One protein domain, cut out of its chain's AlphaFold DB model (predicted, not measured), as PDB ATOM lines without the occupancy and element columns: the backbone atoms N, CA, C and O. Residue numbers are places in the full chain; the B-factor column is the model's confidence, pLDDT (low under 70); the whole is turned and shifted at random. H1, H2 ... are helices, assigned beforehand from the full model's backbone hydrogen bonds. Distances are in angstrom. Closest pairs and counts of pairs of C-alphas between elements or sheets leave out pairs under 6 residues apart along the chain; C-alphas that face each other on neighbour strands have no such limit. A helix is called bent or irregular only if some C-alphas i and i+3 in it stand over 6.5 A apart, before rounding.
ATOM      1  N   ARG A   7     126.550 244.980 328.674       89.44
ATOM      2  CA  ARG A   7     125.369 245.733 328.218       89.44
ATOM      3  C   ARG A   7     124.286 244.816 327.645       89.44
ATOM      4  O   ARG A   7     123.105 245.024 327.922       89.44
ATOM      5  N   ALA A   8     124.673 243.812 326.858       86.31
ATOM      6  CA  ALA A   8     123.732 242.847 326.302       86.31
ATOM      7  C   ALA A   8     123.099 241.984 327.405       86.31
ATOM      8  O   ALA A   8     121.882 241.808 327.403       86.31
ATOM      9  N   VAL A   9     123.885 241.523 328.385       89.19
ATOM     10  CA  VAL A   9     123.374 240.765 329.543       89.19
ATOM     11  C   VAL A   9     122.329 241.574 330.316       89.19
ATOM     12  O   VAL A   9     121.218 241.088 330.531       89.19
ATOM     13  N   HIS A  10     122.623 242.832 330.663       90.00
ATOM     14  CA  HIS A  10     121.660 243.697 331.358       90.00
ATOM     15  C   HIS A  10     120.391 243.949 330.537       90.00
ATOM     16  O   HIS A  10     119.287 243.936 331.086       90.00
ATOM     17  N   SER A  11     120.525 244.152 329.223       91.62
ATOM     18  CA  SER A  11     119.377 244.335 328.327       91.62
ATOM     19  C   SER A  11     118.463 243.105 328.313       91.62
ATOM     20  O   SER A  11     117.240 243.252 328.413       91.62
ATOM     21  N   TYR A  12     119.037 241.900 328.270       91.00
ATOM     22  CA  TYR A  12     118.268 240.660 328.358       91.00
ATOM     23  C   TYR A  12     117.611 240.478 329.720       91.00
ATOM     24  O   TYR A  12     116.419 240.197 329.762       91.00
ATOM     25  N   ARG A  13     118.327 240.717 330.828       91.62
ATOM     26  CA  ARG A  13     117.740 240.644 332.177       91.62
ATOM     27  C   ARG A  13     116.550 241.585 332.337       91.62
ATOM     28  O   ARG A  13     115.509 241.169 332.832       91.62
ATOM     29  N   ARG A  14     116.661 242.831 331.867       91.50
ATOM     30  CA  ARG A  14     115.543 243.789 331.887       91.50
ATOM     31  C   ARG A  14     114.360 243.304 331.046       91.50
ATOM     32  O   ARG A  14     113.222 243.413 331.490       91.50
ATOM     33  N   SER A  15     114.626 242.766 329.857       90.88
ATOM     34  CA  SER A  15     113.578 242.249 328.964       90.88
ATOM     35  C   SER A  15     112.867 241.029 329.557       90.88
ATOM     36  O   SER A  15     111.649 240.923 329.447       90.88
ATOM     37  N   LEU A  16     113.619 240.137 330.210       90.94
ATOM     38  CA  LEU A  16     113.100 238.967 330.917       90.94
ATOM     39  C   LEU A  16     112.233 239.373 332.107       90.94
ATOM     40  O   LEU A  16     111.118 238.886 332.213       90.94
ATOM     41  N   LYS A  17     112.681 240.322 332.940       89.56
ATOM     42  CA  LYS A  17     111.872 240.837 334.058       89.56
ATOM     43  C   LYS A  17     110.539 241.421 333.589       89.56
ATOM     44  O   LYS A  17     109.504 241.062 334.124       89.56
ATOM     45  N   ALA A  18     110.565 242.276 332.565       88.50
ATOM     46  CA  ALA A  18     109.344 242.876 332.024       88.50
ATOM     47  C   ALA A  18     108.373 241.821 331.469       88.50
ATOM     48  O   ALA A  18     107.163 241.944 331.619       88.50
ATOM     49  N   TRP A  19     108.906 240.775 330.838       90.38
ATOM     50  CA  TRP A  19     108.100 239.651 330.376       90.38
ATOM     51  C   TRP A  19     107.516 238.825 331.518       90.38
ATOM     52  O   TRP A  19     106.340 238.506 331.468       90.38
ATOM     53  N   MET A  20     108.308 238.511 332.544       86.88
ATOM     54  CA  MET A  20     107.837 237.772 333.719       86.88
ATOM     55  C   MET A  20     106.677 238.497 334.400       86.88
ATOM     56  O   MET A  20     105.704 237.850 334.759       86.88
ATOM     57  N   SER A  21     106.747 239.829 334.518       82.56
ATOM     58  CA  SER A  21     105.623 240.635 335.009       82.56
ATOM     59  C   SER A  21     104.392 240.498 334.114       82.56
ATOM     60  O   SER A  21     103.324 240.188 334.614       82.56
ATOM     61  N   TYR A  22     104.547 240.615 332.789       83.31
ATOM     62  CA  TYR A  22     103.440 240.391 331.852       83.31
ATOM     63  C   TYR A  22     102.818 238.990 331.995       83.31
ATOM     64  O   TYR A  22     101.598 238.862 331.989       83.31
ATOM     65  N   VAL A  23     103.630 237.938 332.130       78.31
ATOM     66  CA  VAL A  23     103.134 236.563 332.307       78.31
ATOM     67  C   VAL A  23     102.396 236.413 333.639       78.31
ATOM     68  O   VAL A  23     101.309 235.838 333.667       78.31
ATOM     69  N   ALA A  24     102.951 236.968 334.721       73.88
ATOM     70  CA  ALA A  24     102.314 236.975 336.035       73.88
ATOM     71  C   ALA A  24     100.950 237.683 335.999       73.88
ATOM     72  O   ALA A  24      99.975 237.137 336.504       73.88
ATOM     73  N   ASP A  25     100.875 238.834 335.325       72.75
ATOM     74  CA  ASP A  25      99.661 239.646 335.216       72.75
ATOM     75  C   ASP A  25      98.572 239.004 334.332       72.75
ATOM     76  O   ASP A  25      97.391 239.262 334.542       72.75
ATOM     77  N   ASN A  26      98.941 238.199 333.323       67.75
ATOM     78  CA  ASN A  26      97.990 237.678 332.324       67.75
ATOM     79  C   ASN A  26      97.601 236.208 332.498       67.75
ATOM     80  O   ASN A  26      96.570 235.798 331.965       67.75
ATOM     81  N   HIS A  27      98.415 235.397 333.175       58.75
ATOM     82  CA  HIS A  27      98.201 233.948 333.193       58.75
ATOM     83  C   HIS A  27      98.379 233.292 334.563       58.75
ATOM     84  O   HIS A  27      97.810 232.222 334.759       58.75
ATOM     85  N   TRP A  28      99.139 233.883 335.494       55.81
ATOM     86  CA  TRP A  28      99.707 233.140 336.633       55.81
ATOM     87  C   TRP A  28      99.456 233.755 338.021       55.81
ATOM     88  O   TRP A  28     100.086 233.319 338.983       55.81
ATOM     89  N   SER A  29      98.541 234.718 338.171       47.50
ATOM     90  CA  SER A  29      98.295 235.362 339.473       47.50
ATOM     91  C   SER A  29      97.684 234.445 340.540       47.50
ATOM     92  O   SER A  29      97.849 234.735 341.723       47.50
ATOM     93  N   ASP A  30      97.017 233.349 340.154       49.06
ATOM     94  CA  ASP A  30      96.109 232.653 341.079       49.06
ATOM     95  C   ASP A  30      96.601 231.275 341.574       49.06
ATOM     96  O   ASP A  30      96.128 230.819 342.611       49.06
ATOM     97  N   GLU A  31      97.559 230.615 340.906       42.16
ATOM     98  CA  GLU A  31      97.963 229.235 341.271       42.16
ATOM     99  C   GLU A  31      99.427 229.055 341.694       42.16
ATOM    100  O   GLU A  31      99.743 228.096 342.396       42.16
ATOM    101  N   PHE A  32     100.329 229.973 341.345       41.53
ATOM    102  CA  PHE A  32     101.730 229.889 341.750       41.53
ATOM    103  C   PHE A  32     102.267 231.291 341.986       41.53
ATOM    104  O   PHE A  32     102.356 232.084 341.052       41.53
ATOM    105  N   GLU A  33     102.716 231.583 343.208       50.53
ATOM    106  CA  GLU A  33     103.722 232.624 343.406       50.53
ATOM    107  C   GLU A  33     104.895 232.291 342.475       50.53
ATOM    108  O   GLU A  33     105.696 231.395 342.752       50.53
ATOM    109  N   CYS A  34     104.944 232.925 341.302       61.09
ATOM    110  CA  CYS A  34     105.904 232.592 340.260       61.09
ATOM    111  C   CYS A  34     107.284 233.090 340.660       61.09
ATOM    112  O   CYS A  34     107.753 234.146 340.228       61.09
ATOM    113  N   ALA A  35     107.937 232.307 341.515       75.06
ATOM    114  CA  ALA A  35     109.314 232.505 341.896       75.06
ATOM    115  C   ALA A  35     110.144 232.662 340.620       75.06
ATOM    116  O   ALA A  35     110.052 231.857 339.692       75.06
ATOM    117  N   VAL A  36     110.971 233.709 340.576       80.62
ATOM    118  CA  VAL A  36     111.834 234.042 339.429       80.62
ATOM    119  C   VAL A  36     112.600 232.812 338.925       80.62
ATOM    120  O   VAL A  36     112.755 232.633 337.720       80.62
ATOM    121  N   VAL A  37     113.018 231.933 339.840       85.38
ATOM    122  CA  VAL A  37     113.695 230.663 339.544       85.38
ATOM    123  C   VAL A  37     112.833 229.725 338.695       85.38
ATOM    124  O   VAL A  37     113.329 229.200 337.703       85.38
ATOM    125  N   THR A  38     111.551 229.552 339.024       84.50
ATOM    126  CA  THR A  38     110.611 228.702 338.273       84.50
ATOM    127  C   THR A  38     110.466 229.190 336.838       84.50
ATOM    128  O   THR A  38     110.594 228.417 335.891       84.50
ATOM    129  N   VAL A  39     110.282 230.500 336.658       83.06
ATOM    130  CA  VAL A  39     110.091 231.089 335.326       83.06
ATOM    131  C   VAL A  39     111.373 231.018 334.490       83.06
ATOM    132  O   VAL A  39     111.338 230.729 333.292       83.06
ATOM    133  N   LEU A  40     112.529 231.240 335.119       89.50
ATOM    134  CA  LEU A  40     113.833 231.048 334.487       89.50
ATOM    135  C   LEU A  40     114.078 229.578 334.112       89.50
ATOM    136  O   LEU A  40     114.607 229.317 333.034       89.50
ATOM    137  N   GLY A  41     113.674 228.630 334.959       89.56
ATOM    138  CA  GLY A  41     113.753 227.194 334.687       89.56
ATOM    139  C   GLY A  41     112.916 226.790 333.475       89.56
ATOM    140  O   GLY A  41     113.440 226.166 332.553       89.56
ATOM    141  N   ALA A  42     111.669 227.259 333.405       88.62
ATOM    142  CA  ALA A  42     110.774 226.980 332.286       88.62
ATOM    143  C   ALA A  42     111.347 227.456 330.938       88.62
ATOM    144  O   ALA A  42     111.185 226.785 329.923       88.62
ATOM    145  N   LEU A  43     112.100 228.562 330.896       91.38
ATOM    146  CA  LEU A  43     112.783 229.015 329.671       91.38
ATOM    147  C   LEU A  43     113.874 228.049 329.170       91.38
ATOM    148  O   LEU A  43     114.305 228.159 328.019       91.38
ATOM    149  N   LEU A  44     114.373 227.141 330.010       92.44
ATOM    150  CA  LEU A  44     115.401 226.161 329.645       92.44
ATOM    151  C   LEU A  44     114.819 224.813 329.212       92.44
ATOM    152  O   LEU A  44     115.517 224.061 328.517       92.44
ATOM    153  N   GLU A  45     113.577 224.535 329.602       91.31
ATOM    154  CA  GLU A  45     112.841 223.323 329.261       91.31
ATOM    155  C   GLU A  45     112.433 223.333 327.778       91.31
ATOM    156  O   GLU A  45     111.816 224.297 327.318       91.31
ATOM    157  N   PRO A  46     112.772 222.286 327.001       82.31
ATOM    158  CA  PRO A  46     112.456 222.230 325.574       82.31
ATOM    159  C   PRO A  46     110.957 222.329 325.261       82.31
ATOM    160  O   PRO A  46     110.590 222.941 324.261       82.31
ATOM    161  N   ASP A  47     110.114 221.768 326.131       83.75
ATOM    162  CA  ASP A  47     108.688 221.556 325.866       83.75
ATOM    163  C   ASP A  47     107.771 222.605 326.518       83.75
ATOM    164  O   ASP A  47     106.553 222.546 326.369       83.75
ATOM    165  N   SER A  48     108.325 223.600 327.218       84.25
ATOM    166  CA  SER A  48     107.522 224.574 327.973       84.25
ATOM    167  C   SER A  48     106.814 225.619 327.102       84.25
ATOM    168  O   SER A  48     105.940 226.339 327.581       84.25
ATOM    169  N   GLY A  49     107.250 225.799 325.848       88.88
ATOM    170  CA  GLY A  49     106.807 226.887 324.966       88.88
ATOM    171  C   GLY A  49     107.242 228.298 325.404       88.88
ATOM    172  O   GLY A  49     107.182 229.230 324.603       88.88
ATOM    173  N   GLN A  50     107.764 228.468 326.625       90.56
ATOM    174  CA  GLN A  50     108.077 229.772 327.222       90.56
ATOM    175  C   GLN A  50     109.203 230.503 326.492       90.56
ATOM    176  O   GLN A  50     109.184 231.724 326.350       90.56
ATOM    177  N   MET A  51     110.190 229.761 325.984       94.31
ATOM    178  CA  MET A  51     111.244 230.352 325.159       94.31
ATOM    179  C   MET A  51     110.668 230.919 323.855       94.31
ATOM    180  O   MET A  51     111.074 232.003 323.441       94.31
ATOM    181  N   GLU A  52     109.722 230.231 323.212       94.44
ATOM    182  CA  GLU A  52     109.097 230.736 321.983       94.44
ATOM    183  C   GLU A  52     108.214 231.946 322.252       94.44
ATOM    184  O   GLU A  52     108.294 232.930 321.512       94.44
ATOM    185  N   ASP A  53     107.431 231.902 323.331       92.94
ATOM    186  CA  ASP A  53     106.633 233.042 323.777       92.94
ATOM    187  C   ASP A  53     107.531 234.254 324.044       92.94
ATOM    188  O   ASP A  53     107.332 235.330 323.469       92.94
ATOM    189  N   PHE A  54     108.624 234.066 324.793       93.06
ATOM    190  CA  PHE A  54     109.595 235.124 325.022       93.06
ATOM    191  C   PHE A  54     110.181 235.654 323.704       93.06
ATOM    192  O   PHE A  54     110.295 236.870 323.520       93.06
ATOM    193  N   LEU A  55     110.555 234.774 322.773       95.62
ATOM    194  CA  LEU A  55     111.182 235.153 321.504       95.62
ATOM    195  C   LEU A  55     110.206 235.762 320.487       95.62
ATOM    196  O   LEU A  55     110.662 236.395 319.527       95.62
ATOM    197  N   SER A  56     108.894 235.624 320.694       94.25
ATOM    198  CA  SER A  56     107.850 236.124 319.791       94.25
ATOM    199  C   SER A  56     107.955 237.634 319.540       94.25
ATOM    200  O   SER A  56     107.726 238.084 318.415       94.25
ATOM    201  N   ARG A  57     108.445 238.391 320.535       90.75
ATOM    202  CA  ARG A  57     108.694 239.844 320.478       90.75
ATOM    203  C   ARG A  57     109.804 240.271 319.512       90.75
ATOM    204  O   ARG A  57     109.994 241.464 319.286       90.75
ATOM    205  N   TYR A  58     110.594 239.325 319.005       93.69
ATOM    206  CA  TYR A  58     111.717 239.596 318.113       93.69
ATOM    207  C   TYR A  58     111.433 239.111 316.683       93.69
ATOM    208  O   TYR A  58     110.728 238.111 316.490       93.69
ATOM    209  N   PRO A  59     112.043 239.755 315.665       95.69
ATOM    210  CA  PRO A  59     111.958 239.293 314.281       95.69
ATOM    211  C   PRO A  59     112.429 237.843 314.133       95.69
ATOM    212  O   PRO A  59     113.457 237.473 314.702       95.69
ATOM    213  N   ILE A  60     111.735 237.047 313.309       95.06
ATOM    214  CA  ILE A  60     112.005 235.607 313.103       95.06
ATOM    215  C   ILE A  60     113.490 235.337 312.823       95.06
ATOM    216  O   ILE A  60     114.093 234.479 313.463       95.06
ATOM    217  N   ARG A  61     114.108 236.141 311.946       96.50
ATOM    218  CA  ARG A  61     115.533 236.036 311.571       96.50
ATOM    219  C   ARG A  61     116.516 236.165 312.742       96.50
ATOM    220  O   ARG A  61     117.664 235.755 312.623       96.50
ATOM    221  N   GLU A  62     116.098 236.758 313.859       95.25
ATOM    222  CA  GLU A  62     116.938 236.949 315.044       95.25
ATOM    223  C   GLU A  62     116.700 235.900 316.130       95.25
ATOM    224  O   GLU A  62     117.545 235.759 317.017       95.25
ATOM    225  N   ARG A  63     115.576 235.174 316.090       94.81
ATOM    226  CA  ARG A  63     115.124 234.329 317.206       94.81
ATOM    227  C   ARG A  63     116.140 233.259 317.575       94.81
ATOM    228  O   ARG A  63     116.424 233.096 318.752       94.81
ATOM    229  N   GLU A  64     116.767 232.614 316.597       95.12
ATOM    230  CA  GLU A  64     117.748 231.554 316.865       95.12
ATOM    231  C   GLU A  64     119.030 232.076 317.532       95.12
ATOM    232  O   GLU A  64     119.541 231.487 318.488       95.12
ATOM    233  N   ARG A  65     119.536 233.234 317.086       94.69
ATOM    234  CA  ARG A  65     120.668 233.898 317.752       94.69
ATOM    235  C   ARG A  65     120.284 234.283 319.180       94.69
ATOM    236  O   ARG A  65     121.022 233.985 320.118       94.69
ATOM    237  N   ARG A  66     119.120 234.914 319.346       94.50
ATOM    238  CA  ARG A  66     118.627 235.378 320.646       94.50
ATOM    239  C   ARG A  66     118.348 234.223 321.601       94.50
ATOM    240  O   ARG A  66     118.717 234.347 322.757       94.50
ATOM    241  N   ARG A  67     117.826 233.081 321.140       95.44
ATOM    242  CA  ARG A  67     117.640 231.861 321.950       95.44
ATOM    243  C   ARG A  67     118.930 231.475 322.667       95.44
ATOM    244  O   ARG A  67     118.936 231.275 323.879       95.44
ATOM    245  N   LYS A  68     120.040 231.416 321.926       94.56
ATOM    246  CA  LYS A  68     121.363 231.067 322.474       94.56
ATOM    247  C   LYS A  68     121.841 232.093 323.497       94.56
ATOM    248  O   LYS A  68     122.449 231.723 324.496       94.56
ATOM    249  N   GLU A  69     121.581 233.372 323.249       95.31
ATOM    250  CA  GLU A  69     121.966 234.462 324.148       95.31
ATOM    251  C   GLU A  69     121.121 234.475 325.428       95.31
ATOM    252  O   GLU A  69     121.675 234.517 326.522       95.31
ATOM    253  N   VAL A  70     119.799 234.349 325.300       94.94
ATOM    254  CA  VAL A  70     118.847 234.267 326.414       94.94
ATOM    255  C   VAL A  70     119.162 233.059 327.280       94.94
ATOM    256  O   VAL A  70     119.309 233.221 328.485       94.94
ATOM    257  N   ARG A  71     119.378 231.877 326.687       95.50
ATOM    258  CA  ARG A  71     119.754 230.664 327.432       95.50
ATOM    259  C   ARG A  71     121.002 230.884 328.291       95.50
ATOM    260  O   ARG A  71     121.007 230.511 329.457       95.50
ATOM    261  N   LYS A  72     122.040 231.531 327.746       94.69
ATOM    262  CA  LYS A  72     123.249 231.886 328.513       94.69
ATOM    263  C   LYS A  72     122.937 232.842 329.664       94.69
ATOM    264  O   LYS A  72     123.418 232.633 330.769       94.69
ATOM    265  N   VAL A  73     122.149 233.886 329.407       95.19
ATOM    266  CA  VAL A  73     121.778 234.880 330.427       95.19
ATOM    267  C   VAL A  73     120.956 234.244 331.546       95.19
ATOM    268  O   VAL A  73     121.219 234.531 332.709       95.19
ATOM    269  N   VAL A  74     120.006 233.375 331.205       94.88
ATOM    270  CA  VAL A  74     119.168 232.632 332.153       94.88
ATOM    271  C   VAL A  74     120.026 231.716 333.023       94.88
ATOM    272  O   VAL A  74     119.932 231.796 334.241       94.88
ATOM    273  N   LEU A  75     120.920 230.921 332.425       94.69
ATOM    274  CA  LEU A  75     121.830 230.044 333.172       94.69
ATOM    275  C   LEU A  75     122.745 230.825 334.123       94.69
ATOM    276  O   LEU A  75     122.876 230.452 335.282       94.69
ATOM    277  N   HIS A  76     123.343 231.928 333.659       93.50
ATOM    278  CA  HIS A  76     124.167 232.778 334.523       93.50
ATOM    279  C   HIS A  76     123.364 233.413 335.654       93.50
ATOM    280  O   HIS A  76     123.865 233.542 336.762       93.50
ATOM    281  N   TRP A  77     122.126 233.823 335.387       93.50
ATOM    282  CA  TRP A  77     121.283 234.417 336.414       93.50
ATOM    283  C   TRP A  77     120.830 233.381 337.452       93.50
ATOM    284  O   TRP A  77     120.856 233.676 338.637       93.50
ATOM    285  N   LEU A  78     120.489 232.158 337.041       91.31
ATOM    286  CA  LEU A  78     120.197 231.067 337.976       91.31
ATOM    287  C   LEU A  78     121.403 230.728 338.861       91.31
ATOM    288  O   LEU A  78     121.220 230.517 340.054       91.31
ATOM    289  N   ALA A  79     122.616 230.718 338.299       91.00
ATOM    290  CA  ALA A  79     123.838 230.512 339.075       91.00
ATOM    291  C   ALA A  79     124.041 231.607 340.138       91.00
ATOM    292  O   ALA A  79     124.282 231.278 341.290       91.00
ATOM    293  N   GLU A  80     123.853 232.883 339.782       89.50
ATOM    294  CA  GLU A  80     123.923 234.004 340.738       89.50
ATOM    295  C   GLU A  80     122.868 233.935 341.852       89.50
ATOM    296  O   GLU A  80     123.072 234.509 342.911       89.50
ATOM    297  N   LEU A  81     121.716 233.300 341.609       86.12
ATOM    298  CA  LEU A  81     120.660 233.146 342.617       86.12
ATOM    299  C   LEU A  81     120.900 231.958 343.561       86.12
ATOM    300  O   LEU A  81     120.204 231.849 344.567       86.12
ATOM    301  N   ALA A  82     121.808 231.048 343.206       83.19
ATOM    302  CA  ALA A  82     122.160 229.881 344.011       83.19
ATOM    303  C   ALA A  82     123.355 230.134 344.953       83.19
ATOM    304  O   ALA A  82     123.639 229.279 345.793       83.19
ATOM    305  N   GLU A  83     124.047 231.267 344.787       69.56
ATOM    306  CA  GLU A  83     125.101 231.786 345.677       69.56
ATOM    307  C   GLU A  83     124.506 232.611 346.828       69.56
ATOM    308  O   GLU A  83     125.021 232.468 347.961       69.56
TER     309      GLU A  83
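What this domain is: This is residues 7 to 83 of the 83 residues of an uncharacterized protein of Oscillatoriales cyanobacterium SpSt-402 (UniProt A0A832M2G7). Two long helices, H4 and H1, cross at about a right angle like a lopsided T, the beginning of H1 meeting the middle of H4. The short helices H3 and H2 pack on H4 one after the other, on the side toward which H1 runs on. The printed part has 77 residues with four named helices, H1, H2, H3 and H4 along the chain, and no named strand; the class is all helix. It is compact, with a radius of gyration of the C-alphas of 12.2 A and spans of 35 by 30 by 23 A.

Where its parts are: H4, residues 60 to 82, is 33.0 A long, from C-alpha 60 at (112.005, 235.607, 313.103) to C-alpha 82 at (122.160, 229.881, 344.011). It is irregular, with C-alphas 61 and 64 7.3 A apart, and has a kink of 35 degrees near residue 67. H1, residues 7 to 27, begins at C-alpha 7 at (125.369, 245.733, 328.218) and is 30.0 A long. H2 is residues 36 to 42, 10.1 A, and H3 residues 50 to 56, 9.8 A.

How they stand to each other: H4 touches H1 about perpendicular, at 89 degrees, with residues 70 to 73 alone against residues 9 to 13 alone of H1; the closest C-alphas, of Val 9 and Val 73, are 6.2 A apart. H3 and H4 form a helical hairpin: they touch at a steep tilt of 41 degrees, opposite ways, with the closest C-alphas, of Leu 55 and Arg 63, 5.9 A apart. H2 and H4 only just touch, with 3 pairs of C-alphas within 8 A, the closest those of Leu 40 and Val 74 at 6.0 A. H1 is close to but not clearly touching H2, the closest C-alphas being those of Met 20 and Val 39, 7.2 A. Every O i to N i+4 pair is within hydrogen-bond range in H1, H2 and H3; in H4, 17 of 19 are.

The domain as a whole: The C-alphas farthest apart, of Arg 61 and Glu 83, are 35.7 A apart. The printed part has no cut; the link from H3 to H4 is tight, the other two short. The pLDDT is under 70 at residues 26 to 34 and at residue 83, the chain's last.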